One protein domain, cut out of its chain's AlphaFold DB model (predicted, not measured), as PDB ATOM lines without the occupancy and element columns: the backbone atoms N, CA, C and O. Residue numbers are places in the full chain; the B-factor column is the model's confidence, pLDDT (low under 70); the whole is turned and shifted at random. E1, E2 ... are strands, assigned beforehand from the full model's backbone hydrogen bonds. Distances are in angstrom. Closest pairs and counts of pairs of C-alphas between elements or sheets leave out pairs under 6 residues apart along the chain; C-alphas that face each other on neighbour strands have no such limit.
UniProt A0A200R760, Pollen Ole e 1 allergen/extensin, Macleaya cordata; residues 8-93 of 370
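AT A GLANCE: This is residues 8 to 93 of the 370 residues of the protein "Pollen Ole e 1 allergen/extensin" of Macleaya cordata (UniProt A0A200R760). A strongly twisted sheet of three strands, E2, E1 and E3, forms one part of this model, and a separate two-strand hairpin, E4 and E5, extends from near the start of E3. Long loops join the parts: residues 28 to 52 swing from the end of E2 over to the side of E4 and E5 before returning to E3, and residues 59 to 75 lead from E3 to E4. The printed part has 86 residues, no named helix and five named strands in the order E1 to E5; both sheets, E2 - E1 - E3 and E4 - E5, are antiparallel. The class is all strand, though under half of the residues, 35 of 86, are in named elements. The whole is compact, with a radius of gyration of the C-alphas of 13.2 A and spans of 39 by 36 by 21 A.

HOW THE PARTS SIT: Begin with E1, residues 8 to 14, the inner strand. Its hairpin partner E2, residues 19 to 27, is antiparallel to it at 158 degrees; look for N 10 and O 24, 2.9 A apart. E2 bends by 57 degrees at residue 23. E1's other neighbour is E3, residues 53 to 58, antiparallel to it at 142 degrees; look for N 9 and O 56, within hydrogen-bond range at 2.9 A. E4, residues 76 to 82, and E5, residues 87 to 92, form a hairpin, with N 79 and O 89 at 2.9 A. The closest C-alphas of E3 and E4 are those of Cys 53 and Leu 76, 5.6 A apart. E1 and E2 are apart from E4 and E5.

IN THESE COORDINATES: Find C-alpha 8 at (121.480, 156.628, 131.984); from there E1 runs 18.8 A. E2 spans 23.3 A, E3 15.7 A and E4 17.2 A. E5 runs 16.9 A to C-alpha 92 at (129.710, 165.030, 130.334).

THE WHOLE: The C-alphas of Ser 61 and Gln 84, the two farthest apart, are 40.5 A apart. The printed part has no cut. The links E2 to E3 and E3 to E4 are long. Look for pLDDT under 70 at residues 15 to 17 and 68 to 69.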
ATOM      1  N   VAL A   8     120.411 156.236 132.902       91.31
ATOM      2  CA  VAL A   8     121.480 156.628 131.984       91.31
ATOM      3  C   VAL A   8     122.312 155.410 131.642       91.31
ATOM      4  O   VAL A   8     122.708 154.650 132.526       91.31
ATOM      5  N   THR A   9     122.596 155.236 130.362       92.50
ATOM      6  CA  THR A   9     123.609 154.312 129.862       92.50
ATOM      7  C   THR A   9     124.834 155.104 129.431       92.50
ATOM      8  O   THR A   9     124.730 156.251 128.995       92.50
ATOM      9  N   ILE A  10     126.011 154.511 129.598       93.31
ATOM     10  CA  ILE A  10     127.245 155.025 129.008       93.31
ATOM     11  C   ILE A  10     127.590 154.131 127.834       93.31
ATOM     12  O   ILE A  10     127.957 152.971 128.030       93.31
ATOM     13  N   ASP A  11     127.475 154.681 126.635       92.00
ATOM     14  CA  ASP A  11     127.647 153.968 125.382       92.00
ATOM     15  C   ASP A  11     128.925 154.450 124.694       92.00
ATOM     16  O   ASP A  11     129.093 155.642 124.434       92.00
ATOM     17  N   CYS A  12     129.855 153.531 124.439       92.19
ATOM     18  CA  CYS A  12     131.154 153.838 123.842       92.19
ATOM     19  C   CYS A  12     131.236 153.337 122.406       92.19
ATOM     20  O   CYS A  12     130.801 152.221 122.102       92.19
ATOM     21  N   LYS A  13     131.797 154.169 121.528       90.50
ATOM     22  CA  LYS A  13     132.005 153.863 120.116       90.50
ATOM     23  C   LYS A  13     133.175 152.897 119.971       90.50
ATOM     24  O   LYS A  13     134.319 153.263 120.232       90.50
ATOM     25  N   VAL A  14     132.897 151.685 119.503       88.06
ATOM     26  CA  VAL A  14     133.944 150.706 119.195       88.06
ATOM     27  C   VAL A  14     134.515 151.044 117.822       88.06
ATOM     28  O   VAL A  14     133.782 151.048 116.829       88.06
ATOM     29  N   SER A  15     135.812 151.357 117.778       68.19
ATOM     30  CA  SER A  15     136.520 151.947 116.630       68.19
ATOM     31  C   SER A  15     136.399 151.182 115.305       68.19
ATOM     32  O   SER A  15     136.672 151.759 114.259       68.19
ATOM     33  N   ASP A  16     135.937 149.932 115.320       65.94
ATOM     34  CA  ASP A  16     135.893 149.067 114.141       65.94
ATOM     35  C   ASP A  16     134.536 149.006 113.405       65.94
ATOM     36  O   ASP A  16     134.510 148.491 112.287       65.94
ATOM     37  N   LYS A  17     133.401 149.477 113.972       60.72
ATOM     38  CA  LYS A  17     132.058 149.196 113.384       60.72
ATOM     39  C   LYS A  17     130.925 150.231 113.550       60.72
ATOM     40  O   LYS A  17     129.772 149.833 113.445       60.72
ATOM     41  N   GLU A  18     131.179 151.519 113.820       70.31
ATOM     42  CA  GLU A  18     130.100 152.509 114.140       70.31
ATOM     43  C   GLU A  18     129.061 151.977 115.154       70.31
ATOM     44  O   GLU A  18     127.911 152.405 115.218       70.31
ATOM     45  N   GLU A  19     129.483 151.011 115.962       82.88
ATOM     46  CA  GLU A  19     128.633 150.260 116.859       82.88
ATOM     47  C   GLU A  19     128.910 150.778 118.262       82.88
ATOM     48  O   GLU A  19     130.062 150.862 118.708       82.88
ATOM     49  N   PHE A  20     127.840 151.153 118.949       88.00
ATOM     50  CA  PHE A  20     127.906 151.601 120.325       88.00
ATOM     51  C   PHE A  20     127.747 150.400 121.251       88.00
ATOM     52  O   PHE A  20     126.801 149.623 121.118       88.00
ATOM     53  N   LYS A  21     128.665 150.255 122.208       90.38
ATOM     54  CA  LYS A  21     128.552 149.262 123.279       90.38
ATOM     55  C   LYS A  21     128.319 149.948 124.610       90.38
ATOM     56  O   LYS A  21     129.117 150.787 125.028       90.38
ATOM     57  N   THR A  22     127.277 149.517 125.308       92.31
ATOM     58  CA  THR A  22     127.004 149.958 126.672       92.31
ATOM     59  C   THR A  22     128.070 149.425 127.620       92.31
ATOM     60  O   THR A  22     128.246 148.215 127.770       92.31
ATOM     61  N   ARG A  23     128.796 150.335 128.267       92.00
ATOM     62  CA  ARG A  23     129.851 150.032 129.244       92.00
ATOM     63  C   ARG A  23     129.396 150.205 130.686       92.00
ATOM     64  O   ARG A  23     130.061 149.708 131.590       92.00
ATOM     65  N   GLY A  24     128.281 150.890 130.911       91.69
ATOM     66  CA  GLY A  24     127.739 151.089 132.246       91.69
ATOM     67  C   GLY A  24     126.306 151.594 132.219       91.69
ATOM     68  O   GLY A  24     125.854 152.172 131.232       91.69
ATOM     69  N   VAL A  25     125.603 151.370 133.324       92.38
ATOM     70  CA  VAL A  25     124.231 151.831 133.546       92.38
ATOM     71  C   VAL A  25     124.169 152.479 134.923       92.38
ATOM     72  O   VAL A  25     124.791 151.992 135.867       92.38
ATOM     73  N   GLY A  26     123.442 153.583 135.035       90.88
ATOM     74  CA  GLY A  26     123.241 154.306 136.282       90.88
ATOM     75  C   GLY A  26     121.845 154.895 136.356       90.88
ATOM     76  O   GLY A  26     121.211 155.178 135.341       90.88
ATOM     77  N   GLU A  27     121.361 155.077 137.572       89.00
ATOM     78  CA  GLU A  27     120.067 155.701 137.830       89.00
ATOM     79  C   GLU A  27     120.241 157.198 138.098       89.00
ATOM     80  O   GLU A  27     121.306 157.647 138.541       89.00
ATOM     81  N   LEU A  28     119.191 157.971 137.816       86.81
ATOM     82  CA  LEU A  28     119.128 159.376 138.203       86.81
ATOM     83  C   LEU A  28     118.664 159.495 139.651       86.81
ATOM     84  O   LEU A  28     117.694 158.864 140.070       86.81
ATOM     85  N   ASP A  29     119.321 160.367 140.405       84.19
ATOM     86  CA  ASP A  29     118.829 160.795 141.701       84.19
ATOM     87  C   ASP A  29     117.662 161.792 141.562       84.19
ATOM     88  O   ASP A  29     117.300 162.258 140.478       84.19
ATOM     89  N   LYS A  30     117.064 162.164 142.699       80.12
ATOM     90  CA  LYS A  30     115.945 163.123 142.758       80.12
ATOM     91  C   LYS A  30     116.301 164.514 142.211       80.12
ATOM     92  O   LYS A  30     115.395 165.303 141.954       80.12
ATOM     93  N   GLN A  31     117.592 164.824 142.079       79.25
ATOM     94  CA  GLN A  31     118.113 166.079 141.538       79.25
ATOM     95  C   GLN A  31     118.506 165.958 140.056       79.25
ATOM     96  O   GLN A  31     118.938 166.950 139.475       79.25
ATOM     97  N   GLY A  32     118.368 164.777 139.442       78.75
ATOM     98  CA  GLY A  32     118.765 164.513 138.060       78.75
ATOM     99  C   GLY A  32     120.259 164.227 137.868       78.75
ATOM    100  O   GLY A  32     120.731 164.199 136.733       78.75
ATOM    101  N   LYS A  33     121.022 164.006 138.943       86.50
ATOM    102  CA  LYS A  33     122.434 163.606 138.869       86.50
ATOM    103  C   LYS A  33     122.534 162.089 138.808       86.50
ATOM    104  O   LYS A  33     121.745 161.380 139.421       86.50
ATOM    105  N   PHE A  34     123.547 161.590 138.117       88.69
ATOM    106  CA  PHE A  34     123.806 160.159 138.010       88.69
ATOM    107  C   PHE A  34     125.258 159.847 138.365       88.69
ATOM    108  O   PHE A  34     126.152 160.689 138.240       88.69
ATOM    109  N   LYS A  35     125.495 158.617 138.816       90.69
ATOM    110  CA  LYS A  35     126.835 158.056 139.004       90.69
ATOM    111  C   LYS A  35     126.869 156.692 138.334       90.69
ATOM    112  O   LYS A  35     126.014 155.858 138.606       90.69
ATOM    113  N   VAL A  36     127.851 156.482 137.467       92.19
ATOM    114  CA  VAL A  36     128.056 155.219 136.750       92.19
ATOM    115  C   VAL A  36     129.482 154.764 137.021       92.19
ATOM    116  O   VAL A  36     130.419 155.549 136.876       92.19
ATOM    117  N   THR A  37     129.645 153.504 137.414       90.50
ATOM    118  CA  THR A  37     130.969 152.883 137.519       90.50
ATOM    119  C   THR A  37     131.322 152.283 136.164       90.50
ATOM    120  O   THR A  37     130.561 151.481 135.629       90.50
ATOM    121  N   LEU A  38     132.463 152.691 135.610       90.75
ATOM    122  CA  LEU A  38     132.970 152.203 134.330       90.75
ATOM    123  C   LEU A  38     134.071 151.154 134.545       90.75
ATOM    124  O   LEU A  38     134.832 151.272 135.509       90.75
ATOM    125  N   PRO A  39     134.173 150.139 133.669       89.19
ATOM    126  CA  PRO A  39     135.221 149.126 133.752       89.19
ATOM    127  C   PRO A  39     136.600 149.745 133.494       89.19
ATOM    128  O   PRO A  39     136.756 150.594 132.624       89.19
ATOM    129  N   SER A  40     137.635 149.299 134.202       86.06
ATOM    130  CA  SER A  40     138.993 149.842 134.023       86.06
ATOM    131  C   SER A  40     139.581 149.553 132.637       86.06
ATOM    132  O   SER A  40     140.457 150.272 132.174       86.06
ATOM    133  N   GLU A  41     139.071 148.537 131.936       87.50
ATOM    134  CA  GLU A  41     139.541 148.130 130.606       87.50
ATOM    135  C   GLU A  41     139.378 149.214 129.540       87.50
ATOM    136  O   GLU A  41     140.131 149.201 128.567       87.50
ATOM    137  N   ILE A  42     138.416 150.131 129.702       88.25
ATOM    138  CA  ILE A  42     138.168 151.221 128.746       88.25
ATOM    139  C   ILE A  42     139.004 152.469 129.041       88.25
ATOM    140  O   ILE A  42     138.897 153.447 128.309       88.25
ATOM    141  N   ILE A  43     139.836 152.443 130.083       88.69
ATOM    142  CA  ILE A  43     140.766 153.518 130.435       88.69
ATOM    143  C   ILE A  43     142.161 153.130 129.919       88.69
ATOM    144  O   ILE A  43     142.589 151.981 130.040       88.69
ATOM    145  N   LYS A  44     142.839 154.068 129.263       86.81
ATOM    146  CA  LYS A  44     144.228 153.964 128.794       86.81
ATOM    147  C   LYS A  44     145.209 154.177 129.955       86.81
ATOM    148  O   LYS A  44     144.837 154.701 131.000       86.81
ATOM    149  N   ASP A  45     146.482 153.850 129.743       81.88
ATOM    150  CA  ASP A  45     147.545 154.058 130.742       81.88
ATOM    151  C   ASP A  45     147.759 155.540 131.092       81.88
ATOM    152  O   ASP A  45     148.156 155.882 132.204       81.88
ATOM    153  N   ASP A  46     147.444 156.439 130.156       80.62
ATOM    154  CA  ASP A  46     147.451 157.883 130.380       80.62
ATOM    155  C   ASP A  46     146.248 158.359 131.211       80.62
ATOM    156  O   ASP A  46     146.246 159.502 131.659       80.62
ATOM    157  N   GLY A  47     145.245 157.516 131.469       81.88
ATOM    158  CA  GLY A  47     144.024 157.829 132.207       81.88
ATOM    159  C   GLY A  47     142.883 158.413 131.370       81.88
ATOM    160  O   GLY A  47     141.850 158.760 131.951       81.88
ATOM    161  N   GLU A  48     143.044 158.554 130.054       86.25
ATOM    162  CA  GLU A  48     141.954 158.895 129.134       86.25
ATOM    163  C   GLU A  48     141.134 157.661 128.733       86.25
ATOM    164  O   GLU A  48     141.540 156.517 128.940       86.25
ATOM    165  N   LEU A  49     139.958 157.873 128.142       88.88
ATOM    166  CA  LEU A  49     139.159 156.773 127.602       88.88
ATOM    167  C   LEU A  49     139.783 156.251 126.297       88.88
ATOM    168  O   LEU A  49     140.216 157.024 125.440       88.88
ATOM    169  N   LYS A  50     139.820 154.924 126.136       88.25
ATOM    170  CA  LYS A  50     140.250 154.230 124.906       88.25
ATOM    171  C   LYS A  50     139.360 154.559 123.715       88.25
ATOM    172  O   LYS A  50     139.848 154.651 122.595       88.25
ATOM    173  N   GLU A  51     138.076 154.738 123.991       89.50
ATOM    174  CA  GLU A  51     136.993 154.918 123.031       89.50
ATOM    175  C   GLU A  51     136.213 156.193 123.372       89.50
ATOM    176  O   GLU A  51     136.196 156.641 124.522       89.50
ATOM    177  N   GLU A  52     135.528 156.773 122.387       90.62
ATOM    178  CA  GLU A  52     134.619 157.889 122.647       90.62
ATOM    179  C   GLU A  52     133.343 157.373 123.312       90.62
ATOM    180  O   GLU A  52     132.600 156.597 122.712       90.62
ATOM    181  N   CYS A  53     133.084 157.808 124.543       91.94
ATOM    182  CA  CYS A  53     131.914 157.406 125.315       91.94
ATOM    183  C   CYS A  53     130.931 158.559 125.487       91.94
ATOM    184  O   CYS A  53     131.337 159.698 125.725       91.94
ATOM    185  N   PHE A  54     129.641 158.245 125.439       91.12
ATOM    186  CA  PHE A  54     128.546 159.202 125.524       91.12
ATOM    187  C   PHE A  54     127.528 158.750 126.568       91.12
ATOM    188  O   PHE A  54     127.242 157.560 126.695       91.12
ATOM    189  N   ALA A  55     126.980 159.697 127.323       91.75
ATOM    190  CA  ALA A  55     125.883 159.430 128.245       91.75
ATOM    191  C   ALA A  55     124.537 159.539 127.513       91.75
ATOM    192  O   ALA A  55     124.177 160.601 127.002       91.75
ATOM    193  N   GLN A  56     123.776 158.452 127.480       88.75
ATOM    194  CA  GLN A  56     122.469 158.391 126.840       88.75
ATOM    195  C   GLN A  56     121.391 158.200 127.907       88.75
ATOM    196  O   GLN A  56     121.442 157.274 128.714       88.75
ATOM    197  N   LEU A  57     120.397 159.091 127.931       88.06
ATOM    198  CA  LEU A  57     119.246 158.928 128.816       88.06
ATOM    199  C   LEU A  57     118.235 157.971 128.178       88.06
ATOM    200  O   LEU A  57     117.933 158.071 126.987       88.06
ATOM    201  N   HIS A  58     117.682 157.080 128.991       87.00
ATOM    202  CA  HIS A  58     116.590 156.187 128.648       87.00
ATOM    203  C   HIS A  58     115.360 156.475 129.507       87.00
ATOM    204  O   HIS A  58     115.454 156.753 130.707       87.00
ATOM    205  N   SER A  59     114.195 156.354 128.878       84.38
ATOM    206  CA  SER A  59     112.894 156.454 129.526       84.38
ATOM    207  C   SER A  59     112.618 155.261 130.454       84.38
ATOM    208  O   SER A  59     113.303 154.231 130.405       84.38
ATOM    209  N   ALA A  60     111.520 155.345 131.212       79.94
ATOM    210  CA  ALA A  60     111.005 154.218 131.998       79.94
ATOM    211  C   ALA A  60     110.694 152.974 131.146       79.94
ATOM    212  O   ALA A  60     110.767 151.849 131.636       79.94
ATOM    213  N   SER A  61     110.409 153.155 129.852       78.12
ATOM    214  CA  SER A  61     110.201 152.066 128.894       78.12
ATOM    215  C   SER A  61     111.490 151.560 128.243       78.12
ATOM    216  O   SER A  61     111.415 150.792 127.288       78.12
ATOM    217  N   ASN A  62     112.668 151.957 128.742       79.12
ATOM    218  CA  ASN A  62     113.975 151.589 128.186       79.12
ATOM    219  C   ASN A  62     114.254 152.215 126.796       79.12
ATOM    220  O   ASN A  62     115.280 151.932 126.190       79.12
ATOM    221  N   ALA A  63     113.406 153.120 126.301       82.94
ATOM    222  CA  ALA A  63     113.629 153.783 125.018       82.94
ATOM    223  C   ALA A  63     114.643 154.937 125.156       82.94
ATOM    224  O   ALA A  63     114.544 155.698 126.122       82.94
ATOM    225  N   PRO A  64     115.599 155.095 124.222       83.69
ATOM    226  CA  PRO A  64     116.539 156.211 124.245       83.69
ATOM    227  C   PRO A  64     115.799 157.536 124.031       83.69
ATOM    228  O   PRO A  64     114.963 157.668 123.134       83.69
ATOM    229  N   CYS A  65     116.103 158.521 124.868       83.44
ATOM    230  CA  CYS A  65     115.505 159.844 124.795       83.44
ATOM    231  C   CYS A  65     116.266 160.731 123.795       83.44
ATOM    232  O   CYS A  65     117.498 160.768 123.835       83.44
ATOM    233  N   PRO A  66     115.571 161.452 122.899       76.88
ATOM    234  CA  PRO A  66     116.227 162.334 121.944       76.88
ATOM    235  C   PRO A  66     116.782 163.579 122.650       76.88
ATOM    236  O   PRO A  66     116.100 164.208 123.463       76.88
ATOM    237  N   THR A  67     118.018 163.939 122.312       71.94
ATOM    238  CA  THR A  67     118.739 165.085 122.885       71.94
ATOM    239  C   THR A  67     118.651 166.291 121.950       71.94
ATOM    240  O   THR A  67     118.853 166.159 120.744       71.94
ATOM    241  N   HIS A  68     118.390 167.484 122.495       65.44
ATOM    242  CA  HIS A  68     118.271 168.716 121.699       65.44
ATOM    243  C   HIS A  68     119.610 169.244 121.165       65.44
ATOM    244  O   HIS A  68     119.639 169.860 120.105       65.44
ATOM    245  N   GLN A  69     120.705 169.015 121.895       65.69
ATOM    246  CA  GLN A  69     122.044 169.526 121.574       65.69
ATOM    247  C   GLN A  69     122.949 168.480 120.894       65.69
ATOM    248  O   GLN A  69     124.162 168.655 120.829       65.69
ATOM    249  N   GLY A  70     122.368 167.389 120.383       70.44
ATOM    250  CA  GLY A  70     123.122 166.279 119.798       70.44
ATOM    251  C   GLY A  70     123.857 165.421 120.836       70.44
ATOM    252  O   GLY A  70     123.786 165.667 122.040       70.44
ATOM    253  N   ILE A  71     124.546 164.377 120.365       78.38
ATOM    254  CA  ILE A  71     125.295 163.441 121.225       78.38
ATOM    255  C   ILE A  71     126.602 164.047 121.764       78.38
ATOM    256  O   ILE A  71     127.136 163.576 122.755       78.38
ATOM    257  N   GLU A  72     127.114 165.128 121.173       81.31
ATOM    258  CA  GLU A  72     128.396 165.723 121.581       81.31
ATOM    259  C   GLU A  72     128.364 166.337 122.987       81.31
ATOM    260  O   GLU A  72     129.345 166.244 123.726       81.31
ATOM    261  N   ALA A  73     127.227 166.908 123.398       82.25
ATOM    262  CA  ALA A  73     127.055 167.455 124.745       82.25
ATOM    263  C   ALA A  73     127.166 166.372 125.832       82.25
ATOM    264  O   ALA A  73     127.588 166.651 126.956       82.25
ATOM    265  N   SER A  74     126.828 165.124 125.492       86.81
ATOM    266  CA  SER A  74     126.907 163.992 126.408       86.81
ATOM    267  C   SER A  74     128.221 163.213 126.329       86.81
ATOM    268  O   SER A  74     128.376 162.225 127.055       86.81
ATOM    269  N   LYS A  75     129.188 163.660 125.513       91.06
ATOM    270  CA  LYS A  75     130.531 163.069 125.444       91.06
ATOM    271  C   LYS A  75     131.211 163.153 126.807       91.06
ATOM    272  O   LYS A  75     131.276 164.223 127.413       91.06
ATOM    273  N   LEU A  76     131.724 162.025 127.282       91.25
ATOM    274  CA  LEU A  76     132.453 161.953 128.538       91.25
ATOM    275  C   LEU A  76     133.867 162.499 128.362       91.25
ATOM    276  O   LEU A  76     134.648 162.004 127.550       91.25
ATOM    277  N   ILE A  77     134.192 163.492 129.180       90.81
ATOM    278  CA  ILE A  77     135.522 164.073 129.302       90.81
ATOM    279  C   ILE A  77     136.092 163.766 130.683       90.81
ATOM    280  O   ILE A  77     135.386 163.710 131.695       90.81
ATOM    281  N   LEU A  78     137.395 163.529 130.724       90.38
ATOM    282  CA  LEU A  78     138.124 163.295 131.957       90.38
ATOM    283  C   LEU A  78     138.225 164.598 132.752       90.38
ATOM    284  O   LEU A  78     138.773 165.582 132.263       90.38
ATOM    285  N   LYS A  79     137.715 164.600 133.986       88.44
ATOM    286  CA  LYS A  79     137.781 165.767 134.874       88.44
ATOM    287  C   LYS A  79     138.939 165.714 135.848       88.44
ATOM    288  O   LYS A  79     139.563 166.738 136.108       88.44
ATOM    289  N   SER A  80     139.196 164.552 136.433       86.75
ATOM    290  CA  SER A  80     140.266 164.412 137.413       86.75
ATOM    291  C   SER A  80     140.799 162.990 137.472       86.75
ATOM    292  O   SER A  80     140.095 162.017 137.182       86.75
ATOM    293  N   LYS A  81     142.066 162.899 137.871       85.94
ATOM    294  CA  LYS A  81     142.765 161.659 138.191       85.94
ATOM    295  C   LYS A  81     143.237 161.783 139.627       85.94
ATOM    296  O   LYS A  81     143.999 162.693 139.942       85.94
ATOM    297  N   ASP A  82     142.775 160.894 140.486       82.88
ATOM    298  CA  ASP A  82     143.323 160.774 141.826       82.88
ATOM    299  C   ASP A  82     144.486 159.777 141.785       82.88
ATOM    300  O   ASP A  82     144.286 158.570 141.646       82.88
ATOM    301  N   GLN A  83     145.712 160.295 141.876       71.94
ATOM    302  CA  GLN A  83     146.933 159.488 141.844       71.94
ATOM    303  C   GLN A  83     147.122 158.633 143.104       71.94
ATOM    304  O   GLN A  83     147.850 157.646 143.056       71.94
ATOM    305  N   GLN A  84     146.478 158.984 144.223       70.19
ATOM    306  CA  GLN A  84     146.605 158.250 145.484       70.19
ATOM    307  C   GLN A  84     145.649 157.055 145.540       70.19
ATOM    308  O   GLN A  84     145.986 156.029 146.127       70.19
ATOM    309  N   THR A  85     144.472 157.165 144.913       73.69
ATOM    310  CA  THR A  85     143.456 156.094 144.901       73.69
ATOM    311  C   THR A  85     143.326 155.363 143.563       73.69
ATOM    312  O   THR A  85     142.625 154.355 143.487       73.69
ATOM    313  N   GLY A  86     143.980 155.848 142.502       74.50
ATOM    314  CA  GLY A  86     143.844 155.311 141.142       74.50
ATOM    315  C   GLY A  86     142.464 155.565 140.522       74.50
ATOM    316  O   GLY A  86     142.077 154.899 139.561       74.50
ATOM    317  N   LYS A  87     141.678 156.492 141.085       83.44
ATOM    318  CA  LYS A  87     140.305 156.761 140.653       83.44
ATOM    319  C   LYS A  87     140.267 157.842 139.576       83.44
ATOM    320  O   LYS A  87     140.712 158.969 139.785       83.44
ATOM    321  N   HIS A  88     139.640 157.520 138.451       86.31
ATOM    322  CA  HIS A  88     139.380 158.457 137.361       86.31
ATOM    323  C   HIS A  88     137.934 158.950 137.437       86.31
ATOM    324  O   HIS A  88     137.006 158.146 137.556       86.31
ATOM    325  N   THR A  89     137.735 160.267 137.385       88.88
ATOM    326  CA  THR A  89     136.396 160.867 137.371       88.88
ATOM    327  C   THR A  89     136.133 161.490 136.011       88.88
ATOM    328  O   THR A  89     136.871 162.369 135.567       88.88
ATOM    329  N   PHE A  90     135.048 161.054 135.378       90.06
ATOM    330  CA  PHE A  90     134.583 161.558 134.091       90.06
ATOM    331  C   PHE A  90     133.303 162.367 134.279       90.06
ATOM    332  O   PHE A  90     132.518 162.119 135.199       90.06
ATOM    333  N   SER A  91     133.086 163.358 133.426       89.25
ATOM    334  CA  SER A  91     131.839 164.122 133.385       89.25
ATOM    335  C   SER A  91     131.443 164.396 131.937       89.25
ATOM    336  O   SER A  91     132.328 164.465 131.086       89.25
ATOM    337  N   PRO A  92     130.146 164.549 131.637       88.81
ATOM    338  CA  PRO A  92     129.710 165.030 130.334       88.81
ATOM    339  C   PRO A  92     130.303 166.412 130.027       88.81
ATOM    340  O   PRO A  92     130.519 167.211 130.943       88.81
ATOM    341  N   ASN A  93     130.541 166.691 128.747       84.25
ATOM    342  CA  ASN A  93     131.030 167.986 128.274       84.25
ATOM    343  C   ASN A  93     130.043 169.136 128.564       84.25
ATOM    344  O   ASN A  93     130.462 170.263 128.820       84.25
TER     345      ASN A  93